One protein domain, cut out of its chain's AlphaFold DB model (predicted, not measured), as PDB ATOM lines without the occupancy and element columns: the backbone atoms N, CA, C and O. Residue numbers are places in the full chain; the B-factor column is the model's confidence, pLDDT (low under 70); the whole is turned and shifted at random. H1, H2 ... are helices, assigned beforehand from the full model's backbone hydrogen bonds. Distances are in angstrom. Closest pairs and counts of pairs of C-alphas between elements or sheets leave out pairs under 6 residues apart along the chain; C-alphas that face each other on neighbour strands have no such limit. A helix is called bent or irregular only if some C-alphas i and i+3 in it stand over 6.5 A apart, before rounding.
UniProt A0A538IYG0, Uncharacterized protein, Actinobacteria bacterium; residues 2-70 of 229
ATOM      1  N   SER A   2      -6.160 -49.239  59.866       71.94
ATOM      2  CA  SER A   2      -4.950 -49.530  59.085       71.94
ATOM      3  C   SER A   2      -5.308 -50.259  57.781       71.94
ATOM      4  O   SER A   2      -6.173 -51.133  57.784       71.94
ATOM      5  N   GLN A   3      -4.640 -49.929  56.667       75.62
ATOM      6  CA  GLN A   3      -4.866 -50.562  55.351       75.62
ATOM      7  C   GLN A   3      -4.836 -52.100  55.415       75.62
ATOM      8  O   GLN A   3      -5.611 -52.769  54.738       75.62
ATOM      9  N   ARG A   4      -4.013 -52.667  56.309       76.19
ATOM     10  CA  ARG A   4      -3.927 -54.113  56.566       76.19
ATOM     11  C   ARG A   4      -5.248 -54.726  57.045       76.19
ATOM     12  O   ARG A   4      -5.604 -55.811  56.602       76.19
ATOM     13  N   ALA A   5      -6.004 -54.036  57.902       74.75
ATOM     14  CA  ALA A   5      -7.280 -54.541  58.411       74.75
ATOM     15  C   ALA A   5      -8.379 -54.561  57.334       74.75
ATOM     16  O   ALA A   5      -9.252 -55.426  57.366       74.75
ATOM     17  N   ILE A   6      -8.326 -53.635  56.370       80.56
ATOM     18  CA  ILE A   6      -9.260 -53.600  55.235       80.56
ATOM     19  C   ILE A   6      -8.961 -54.759  54.280       80.56
ATOM     20  O   ILE A   6      -9.881 -55.492  53.936       80.56
ATOM     21  N   VAL A   7      -7.686 -54.986  53.937       85.12
ATOM     22  CA  VAL A   7      -7.265 -56.092  53.056       85.12
ATOM     23  C   VAL A   7      -7.605 -57.462  53.649       85.12
ATOM     24  O   VAL A   7      -8.074 -58.339  52.931       85.12
ATOM     25  N   ILE A   8      -7.422 -57.650  54.960       87.81
ATOM     26  CA  ILE A   8      -7.787 -58.908  55.630       87.81
ATOM     27  C   ILE A   8      -9.309 -59.108  55.628       87.81
ATOM     28  O   ILE A   8      -9.790 -60.212  55.401       87.81
ATOM     29  N   ARG A   9     -10.099 -58.054  55.857       85.88
ATOM     30  CA  ARG A   9     -11.564 -58.172  55.837       85.88
ATOM     31  C   ARG A   9     -12.102 -58.471  54.442       85.88
ATOM     32  O   ARG A   9     -13.010 -59.287  54.326       85.88
ATOM     33  N   THR A  10     -11.555 -57.848  53.400       87.12
ATOM     34  CA  THR A  10     -11.984 -58.113  52.021       87.12
ATOM     35  C   THR A  10     -11.559 -59.499  51.552       87.12
ATOM     36  O   THR A  10     -12.357 -60.167  50.900       87.12
ATOM     37  N   SER A  11     -10.368 -59.980  51.925       85.94
ATOM     38  CA  SER A  11      -9.939 -61.345  51.596       85.94
ATOM     39  C   SER A  11     -10.771 -62.402  52.322       85.94
ATOM     40  O   SER A  11     -11.203 -63.368  51.696       85.94
ATOM     41  N   VAL A  12     -11.080 -62.194  53.606       91.38
ATOM     42  CA  VAL A  12     -11.977 -63.075  54.369       91.38
ATOM     43  C   VAL A  12     -13.389 -63.058  53.781       91.38
ATOM     44  O   VAL A  12     -13.982 -64.118  53.603       91.38
ATOM     45  N   ALA A  13     -13.920 -61.888  53.416       89.38
ATOM     46  CA  ALA A  13     -15.234 -61.783  52.782       89.38
ATOM     47  C   ALA A  13     -15.278 -62.496  51.419       89.38
ATOM     48  O   ALA A  13     -16.227 -63.225  51.144       89.38
ATOM     49  N   ALA A  14     -14.239 -62.341  50.590       90.00
ATOM     50  CA  ALA A  14     -14.129 -63.032  49.307       90.00
ATOM     51  C   ALA A  14     -14.019 -64.555  49.483       90.00
ATOM     52  O   ALA A  14     -14.679 -65.310  48.772       90.00
ATOM     53  N   PHE A  15     -13.241 -65.013  50.468       92.12
ATOM     54  CA  PHE A  15     -13.132 -66.433  50.795       92.12
ATOM     55  C   PHE A  15     -14.480 -67.018  51.238       92.12
ATOM     56  O   PHE A  15     -14.905 -68.044  50.713       92.12
ATOM     57  N   LEU A  16     -15.194 -66.338  52.142       92.94
ATOM     58  CA  LEU A  16     -16.522 -66.761  52.592       92.94
ATOM     59  C   LEU A  16     -17.544 -66.780  51.447       92.94
ATOM     60  O   LEU A  16     -18.350 -67.706  51.373       92.94
ATOM     61  N   ALA A  17     -17.486 -65.811  50.530       90.81
ATOM     62  CA  ALA A  17     -18.338 -65.799  49.345       90.81
ATOM     63  C   ALA A  17     -18.061 -67.006  48.430       90.81
ATOM     64  O   ALA A  17     -19.001 -67.684  48.018       90.81
ATOM     65  N   CYS A  18     -16.789 -67.335  48.175       90.12
ATOM     66  CA  CYS A  18     -16.417 -68.533  47.417       90.12
ATOM     67  C   CYS A  18     -16.914 -69.821  48.088       90.12
ATOM     68  O   CYS A  18     -17.505 -70.668  47.421       90.12
ATOM     69  N   VAL A  19     -16.730 -69.956  49.404       90.38
ATOM     70  CA  VAL A  19     -17.229 -71.116  50.163       90.38
ATOM     71  C   VAL A  19     -18.755 -71.215  50.074       90.38
ATOM     72  O   VAL A  19     -19.286 -72.310  49.881       90.38
ATOM     73  N   GLY A  20     -19.466 -70.087  50.152       91.00
ATOM     74  CA  GLY A  20     -20.918 -70.034  49.986       91.00
ATOM     75  C   GLY A  20     -21.379 -70.509  48.605       91.00
ATOM     76  O   GLY A  20     -22.298 -71.321  48.515       91.00
ATOM     77  N   ILE A  21     -20.707 -70.073  47.534       89.75
ATOM     78  CA  ILE A  21     -21.016 -70.490  46.154       89.75
ATOM     79  C   ILE A  21     -20.779 -71.994  45.970       89.75
ATOM     80  O   ILE A  21     -21.657 -72.697  45.469       89.75
ATOM     81  N   VAL A  22     -19.631 -72.509  46.420       86.56
ATOM     82  CA  VAL A  22     -19.319 -73.948  46.340       86.56
ATOM     83  C   VAL A  22     -20.338 -74.770  47.131       86.56
ATOM     84  O   VAL A  22     -20.812 -75.795  46.643       86.56
ATOM     85  N   SER A  23     -20.739 -74.298  48.314       86.00
ATOM     86  CA  SER A  23     -21.761 -74.960  49.134       86.00
ATOM     87  C   SER A  23     -23.129 -74.974  48.448       86.00
ATOM     88  O   SER A  23     -23.836 -75.976  48.515       86.00
ATOM     89  N   ALA A  24     -23.497 -73.899  47.743       87.44
ATOM     90  CA  ALA A  24     -24.739 -73.840  46.976       87.44
ATOM     91  C   ALA A  24     -24.739 -74.830  45.798       87.44
ATOM     92  O   ALA A  24     -25.747 -75.496  45.557       87.44
ATOM     93  N   PHE A  25     -23.613 -74.977  45.093       88.00
ATOM     94  CA  PHE A  25     -23.471 -75.984  44.035       88.00
ATOM     95  C   PHE A  25     -23.517 -77.405  44.589       88.00
ATOM     96  O   PHE A  25     -24.256 -78.231  44.062       88.00
ATOM     97  N   ALA A  26     -22.828 -77.670  45.700       84.94
ATOM     98  CA  ALA A  26     -22.905 -78.961  46.373       84.94
ATOM     99  C   ALA A  26     -24.344 -79.291  46.803       84.94
ATOM    100  O   ALA A  26     -24.824 -80.393  46.551       84.94
ATOM    101  N   ALA A  27     -25.070 -78.331  47.385       85.44
ATOM    102  CA  ALA A  27     -26.468 -78.518  47.767       85.44
ATOM    103  C   ALA A  27     -27.367 -78.829  46.557       85.44
ATOM    104  O   ALA A  27     -28.229 -79.706  46.637       85.44
ATOM    105  N   ARG A  28     -27.148 -78.151  45.423       87.38
ATOM    106  CA  ARG A  28     -27.870 -78.420  44.172       87.38
ATOM    107  C   ARG A  28     -27.567 -79.817  43.630       87.38
ATOM    108  O   ARG A  28     -28.504 -80.524  43.267       87.38
ATOM    109  N   ASP A  29     -26.301 -80.222  43.615       85.44
ATOM    110  CA  ASP A  29     -25.895 -81.551  43.151       85.44
ATOM    111  C   ASP A  29     -26.504 -82.653  44.041       85.44
ATOM    112  O   ASP A  29     -27.031 -83.636  43.525       85.44
ATOM    113  N   VAL A  30     -26.543 -82.469  45.367       81.88
ATOM    114  CA  VAL A  30     -27.204 -83.405  46.303       81.88
ATOM    115  C   VAL A  30     -28.707 -83.530  46.021       81.88
ATOM    116  O   VAL A  30     -29.261 -84.629  46.065       81.88
ATOM    117  N   LEU A  31     -29.386 -82.418  45.726       81.00
ATOM    118  CA  LEU A  31     -30.805 -82.437  45.357       81.00
ATOM    119  C   LEU A  31     -31.036 -83.137  44.011       81.00
ATOM    120  O   LEU A  31     -32.008 -83.883  43.884       81.00
ATOM    121  N   ALA A  32     -30.137 -82.951  43.041       84.44
ATOM    122  CA  ALA A  32     -30.188 -83.653  41.761       84.44
ATOM    123  C   ALA A  32     -30.059 -85.174  41.953       84.44
ATOM    124  O   ALA A  32     -30.874 -85.929  41.425       84.44
ATOM    125  N   TRP A  33     -29.119 -85.620  42.792       82.62
ATOM    126  CA  TRP A  33     -28.961 -87.032  43.158       82.62
ATOM    127  C   TRP A  33     -30.204 -87.622  43.837       82.62
ATOM    128  O   TRP A  33     -30.593 -88.747  43.526       82.62
ATOM    129  N   ARG A  34     -30.883 -86.866  44.713       76.75
ATOM    130  CA  ARG A  34     -32.149 -87.317  45.323       76.75
ATOM    131  C   ARG A  34     -33.251 -87.520  44.284       76.75
ATOM    132  O   ARG A  34     -33.914 -88.553  44.314       76.75
ATOM    133  N   GLY A  35     -33.435 -86.569  43.366       76.50
ATOM    134  CA  GLY A  35     -34.438 -86.671  42.298       76.50
ATOM    135  C   GLY A  35     -34.162 -87.809  41.310       76.50
ATOM    136  O   GLY A  35     -35.099 -88.413  40.792       76.50
ATOM    137  N   GLN A  36     -32.887 -88.150  41.101       83.31
ATOM    138  CA  GLN A  36     -32.474 -89.190  40.161       83.31
ATOM    139  C   GLN A  36     -33.013 -90.579  40.516       83.31
ATOM    140  O   GLN A  36     -33.395 -91.325  39.621       83.31
ATOM    141  N   THR A  37     -33.082 -90.919  41.806       77.56
ATOM    142  CA  THR A  37     -33.551 -92.243  42.262       77.56
ATOM    143  C   THR A  37     -34.960 -92.565  41.757       77.56
ATOM    144  O   THR A  37     -35.186 -93.640  41.214       77.56
ATOM    145  N   ALA A  38     -35.874 -91.592  41.803       82.56
ATOM    146  CA  ALA A  38     -37.235 -91.757  41.298       82.56
ATOM    147  C   ALA A  38     -37.277 -91.974  39.774       82.56
ATOM    148  O   ALA A  38     -38.054 -92.792  39.284       82.56
ATOM    149  N   HIS A  39     -36.434 -91.271  39.010       82.88
ATOM    150  CA  HIS A  39     -36.328 -91.484  37.562       82.88
ATOM    151  C   HIS A  39     -35.737 -92.858  37.227       82.88
ATOM    152  O   HIS A  39     -36.207 -93.524  36.302       82.88
ATOM    153  N   ALA A  40     -34.742 -93.295  37.995       86.06
ATOM    154  CA  ALA A  40     -34.104 -94.591  37.835       86.06
ATOM    155  C   ALA A  40     -35.061 -95.753  38.159       86.06
ATOM    156  O   ALA A  40     -35.112 -96.731  37.413       86.06
ATOM    157  N   ASP A  41     -35.900 -95.613  39.187       84.56
ATOM    158  CA  ASP A  41     -36.936 -96.599  39.517       84.56
ATOM    159  C   ASP A  41     -37.952 -96.763  38.377       84.56
ATOM    160  O   ASP A  41     -38.334 -97.883  38.029       84.56
ATOM    161  N   VAL A  42     -38.342 -95.660  37.728       86.62
ATOM    162  CA  VAL A  42     -39.206 -95.699  36.536       86.62
ATOM    163  C   VAL A  42     -38.496 -96.375  35.360       86.62
ATOM    164  O   VAL A  42     -39.118 -97.160  34.640       86.62
ATOM    165  N   ALA A  43     -37.199 -96.125  35.159       86.12
ATOM    166  CA  ALA A  43     -36.416 -96.785  34.113       86.12
ATOM    167  C   ALA A  43     -36.340 -98.306  34.332       86.12
ATOM    168  O   ALA A  43     -36.517 -99.070  33.382       86.12
ATOM    169  N   ILE A  44     -36.171 -98.749  35.583       84.19
ATOM    170  CA  ILE A  44     -36.234-100.170  35.944       84.19
ATOM    171  C   ILE A  44     -37.630-100.738  35.666       84.19
ATOM    172  O   ILE A  44     -37.751-101.792  35.040       84.19
ATOM    173  N   ALA A  45     -38.687-100.056  36.120       84.81
ATOM    174  CA  ALA A  45     -40.067-100.519  35.969       84.81
ATOM    175  C   ALA A  45     -40.519-100.596  34.500       84.81
ATOM    176  O   ALA A  45     -41.339-101.442  34.146       84.81
ATOM    177  N   SER A  46     -39.969 -99.737  33.642       84.38
ATOM    178  CA  SER A  46     -40.246 -99.700  32.200       84.38
ATOM    179  C   SER A  46     -39.304-100.566  31.359       84.38
ATOM    180  O   SER A  46     -39.418-100.551  30.136       84.38
ATOM    181  N   PHE A  47     -38.396-101.332  31.982       83.25
ATOM    182  CA  PHE A  47     -37.387-102.143  31.286       83.25
ATOM    183  C   PHE A  47     -36.542-101.327  30.292       83.25
ATOM    184  O   PHE A  47     -36.145-101.827  29.237       83.25
ATOM    185  N   SER A  48     -36.273-100.058  30.605       83.44
ATOM    186  CA  SER A  48     -35.457 -99.205  29.746       83.44
ATOM    187  C   SER A  48     -34.015 -99.730  29.696       83.44
ATOM    188  O   SER A  48     -33.478-100.101  30.739       83.44
ATOM    189  N   PRO A  49     -33.343 -99.740  28.532       83.81
ATOM    190  CA  PRO A  49     -31.917-100.052  28.441       83.81
ATOM    191  C   PRO A  49     -31.012 -98.844  28.741       83.81
ATOM    192  O   PRO A  49     -29.793 -98.990  28.788       83.81
ATOM    193  N   ASP A  50     -31.578 -97.645  28.910       86.06
ATOM    194  CA  ASP A  50     -30.800 -96.427  29.118       86.06
ATOM    195  C   ASP A  50     -30.225 -96.357  30.542       86.06
ATOM    196  O   ASP A  50     -30.932 -96.080  31.513       86.06
ATOM    197  N   LEU A  51     -28.918 -96.603  30.660       84.12
ATOM    198  CA  LEU A  51     -28.172 -96.544  31.921       84.12
ATOM    199  C   LEU A  51     -27.762 -95.115  32.311       84.12
ATOM    200  O   LEU A  51     -27.314 -94.896  33.442       84.12
ATOM    201  N   SER A  52     -27.899 -94.141  31.403       83.94
ATOM    202  CA  SER A  52     -27.580 -92.738  31.699       83.94
ATOM    203  C   SER A  52     -28.554 -92.132  32.714       83.94
ATOM    204  O   SER A  52     -28.181 -91.223  33.454       83.94
ATOM    205  N   VAL A  53     -29.740 -92.738  32.867       86.06
ATOM    206  CA  VAL A  53     -30.757 -92.405  33.879       86.06
ATOM    207  C   VAL A  53     -30.267 -92.624  35.317       86.06
ATOM    208  O   VAL A  53     -30.915 -92.189  36.258       86.06
ATOM    209  N   TRP A  54     -29.089 -93.209  35.540       83.94
ATOM    210  CA  TRP A  54     -28.485 -93.282  36.877       83.94
ATOM    211  C   TRP A  54     -27.508 -92.150  37.198       83.94
ATOM    212  O   TRP A  54     -27.122 -92.001  38.355       83.94
ATOM    213  N   ARG A  55     -27.098 -91.344  36.210       84.56
ATOM    214  CA  ARG A  55     -26.103 -90.280  36.398       84.56
ATOM    215  C   ARG A  55     -26.719 -88.909  36.118       84.56
ATOM    216  O   ARG A  55     -26.891 -88.555  34.951       84.56
ATOM    217  N   PRO A  56     -27.027 -88.113  37.157       81.31
ATOM    218  CA  PRO A  56     -27.502 -86.755  36.956       81.31
ATOM    219  C   PRO A  56     -26.368 -85.872  36.428       81.31
ATOM    220  O   PRO A  56     -25.185 -86.112  36.679       81.31
ATOM    221  N   HIS A  57     -26.726 -84.806  35.717       82.06
ATOM    222  CA  HIS A  57     -25.757 -83.787  35.336       82.06
ATOM    223  C   HIS A  57     -25.402 -82.926  36.558       82.06
ATOM    224  O   HIS A  57     -26.274 -82.254  37.110       82.06
ATOM    225  N   THR A  58     -24.134 -82.949  36.978       82.50
ATOM    226  CA  THR A  58     -23.634 -82.218  38.154       82.50
ATOM    227  C   THR A  58     -22.712 -81.077  37.757       82.50
ATOM    228  O   THR A  58     -22.024 -81.150  36.738       82.50
ATOM    229  N   TRP A  59     -22.697 -80.015  38.560       79.62
ATOM    230  CA  TRP A  59     -21.850 -78.845  38.300       79.62
ATOM    231  C   TRP A  59     -20.457 -78.981  38.913       79.62
ATOM    232  O   TRP A  59     -19.505 -78.380  38.416       79.62
ATOM    233  N   LEU A  60     -20.319 -79.780  39.975       79.00
ATOM    234  CA  LEU A  60     -19.013 -80.170  40.497       79.00
ATOM    235  C   LEU A  60     -18.306 -81.159  39.549       79.00
ATOM    236  O   LEU A  60     -18.974 -81.862  38.782       79.00
ATOM    237  N   PRO A  61     -16.959 -81.252  39.612       78.25
ATOM    238  CA  PRO A  61     -16.193 -82.233  38.849       78.25
ATOM    239  C   PRO A  61     -16.754 -83.650  39.003       78.25
ATOM    240  O   PRO A  61     -17.185 -84.040  40.092       78.25
ATOM    241  N   ALA A  62     -16.719 -84.420  37.912       71.56
ATOM    242  CA  ALA A  62     -17.248 -85.780  37.880       71.56
ATOM    243  C   ALA A  62     -16.691 -86.623  39.043       71.56
ATOM    244  O   ALA A  62     -15.483 -86.649  39.281       71.56
ATOM    245  N   GLY A  63     -17.585 -87.284  39.783       71.06
ATOM    246  CA  GLY A  63     -17.249 -88.135  40.929       71.06
ATOM    247  C   GLY A  63     -17.136 -87.416  42.281       71.06
ATOM    248  O   GLY A  63     -17.273 -88.070  43.311       71.06
ATOM    249  N   ALA A  64     -16.961 -86.086  42.329       76.88
ATOM    250  CA  ALA A  64     -16.877 -85.363  43.606       76.88
ATOM    251  C   ALA A  64     -18.214 -85.382  44.365       76.88
ATOM    252  O   ALA A  64     -18.255 -85.659  45.562       76.88
ATOM    253  N   SER A  65     -19.314 -85.130  43.656       75.44
ATOM    254  CA  SER A  65     -20.673 -85.172  44.203       75.44
ATOM    255  C   SER A  65     -21.103 -86.597  44.578       75.44
ATOM    256  O   SER A  65     -21.664 -86.807  45.649       75.44
ATOM    257  N   GLU A  66     -20.775 -87.582  43.741       79.19
ATOM    258  CA  GLU A  66     -21.043 -89.008  43.974       79.19
ATOM    259  C   GLU A  66     -20.325 -89.529  45.226       79.19
ATOM    260  O   GLU A  66     -20.934 -90.198  46.063       79.19
ATOM    261  N   TRP A  67     -19.050 -89.161  45.397       77.00
ATOM    262  CA  TRP A  67     -18.264 -89.503  46.580       77.00
ATOM    263  C   TRP A  67     -18.790 -88.817  47.844       77.00
ATOM    264  O   TRP A  67     -18.902 -89.462  48.883       77.00
ATOM    265  N   LEU A  68     -19.158 -87.532  47.754       75.50
ATOM    266  CA  LEU A  68     -19.717 -86.773  48.879       75.50
ATOM    267  C   LEU A  68     -21.042 -87.357  49.384       75.50
ATOM    268  O   LEU A  68     -21.287 -87.359  50.588       75.50
ATOM    269  N   VAL A  69     -21.894 -87.838  48.477       75.69
ATOM    270  CA  VAL A  69     -23.182 -88.463  48.827       75.69
ATOM    271  C   VAL A  69     -23.007 -89.937  49.210       75.69
ATOM    272  O   VAL A  69     -23.859 -90.494  49.897       75.69
ATOM    273  N   GLY A  70     -21.900 -90.567  48.806       76.00
ATOM    274  CA  GLY A  70     -21.682 -92.002  48.981       76.00
ATOM    275  C   GLY A  70     -22.556 -92.855  48.059       76.00
ATOM    276  O   GLY A  70     -22.791 -94.019  48.361       76.00
TER     277      GLY A  70
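Overview. This is residues 2 to 70 of the 229 residues of an uncharacterized protein of Actinobacteria bacterium (UniProt A0A538IYG0). One long straight helix, H1, makes the length of this model; after residue 45 the backbone turns and folds back along the later part of H1, with two very short helices, H2 and H3, on the way. Residues 2 to 21, of which 3 to 21 belong to H1, stand free and stick out with nothing beside them. The printed part has 69 residues with three named helices, in the order H1, H2, H3, and no named strand; its class is all helix. The whole is extended, a rod of 68 by 16 by 16 A, with a radius of gyration of the C-alphas of 18.8 A.

Along the chain. Start at Ser 2 and go on to C-alpha 3 at (-4.866, -50.562, 55.351), where H1 begins. From there H1 runs through residues 3 to 45, 64.1 A from first to last C-alpha, and you reach its end at C-alpha 45, at (-40.067, -100.519, 35.969). It is not bent. After a tight link of 5 residues look for H2, residues 51 to 54, 5.9 A long from first to last C-alpha. A short link of 9 residues then leads to H3, residues 64 to 69, 8.8 A from first to last C-alpha, ending at C-alpha 69 at (-23.182, -88.463, 48.827).

Arrangement. Begin with H1, which touches both other helices. Look first at residues 36 to 43 of H1, the part that alone touches H2; the closest C-alphas are those of Ala 40 and Val 53, 5.6 A apart. Then go back along H1 to residues 26 to 30, the part that alone touches H3; the closest C-alphas are those of Asp 29 and Ser 65, 6.4 A apart. The lines of H1 and H3 stand at a steep tilt of 68 degrees, only just short of about perpendicular, and they run the same way. H2 and H3 are apart. In the backbone of H3 each O i to N i+4 pair is within hydrogen-bond range, in H1 36 of 39 are, and H2 with 4 residues is too short for such a pair.

Size, cuts and confidence. The two C-alphas farthest apart are those of Ser 2 and Phe 47, at 67.8 A, while the first and last printed C-alphas, of Ser 2 and Gly 70, are 46.8 A apart. Without the free residues 2 to 21, the body of 49 residues spans 36 by 16 by 16 A, with a radius of gyration of 11.7 A. The printed part has no cut, and neither link is long. Read the B-factor column for the model's confidence: the mean pLDDT of the printed part is 83.1, that of H3 is 77, and no printed residue is under 70.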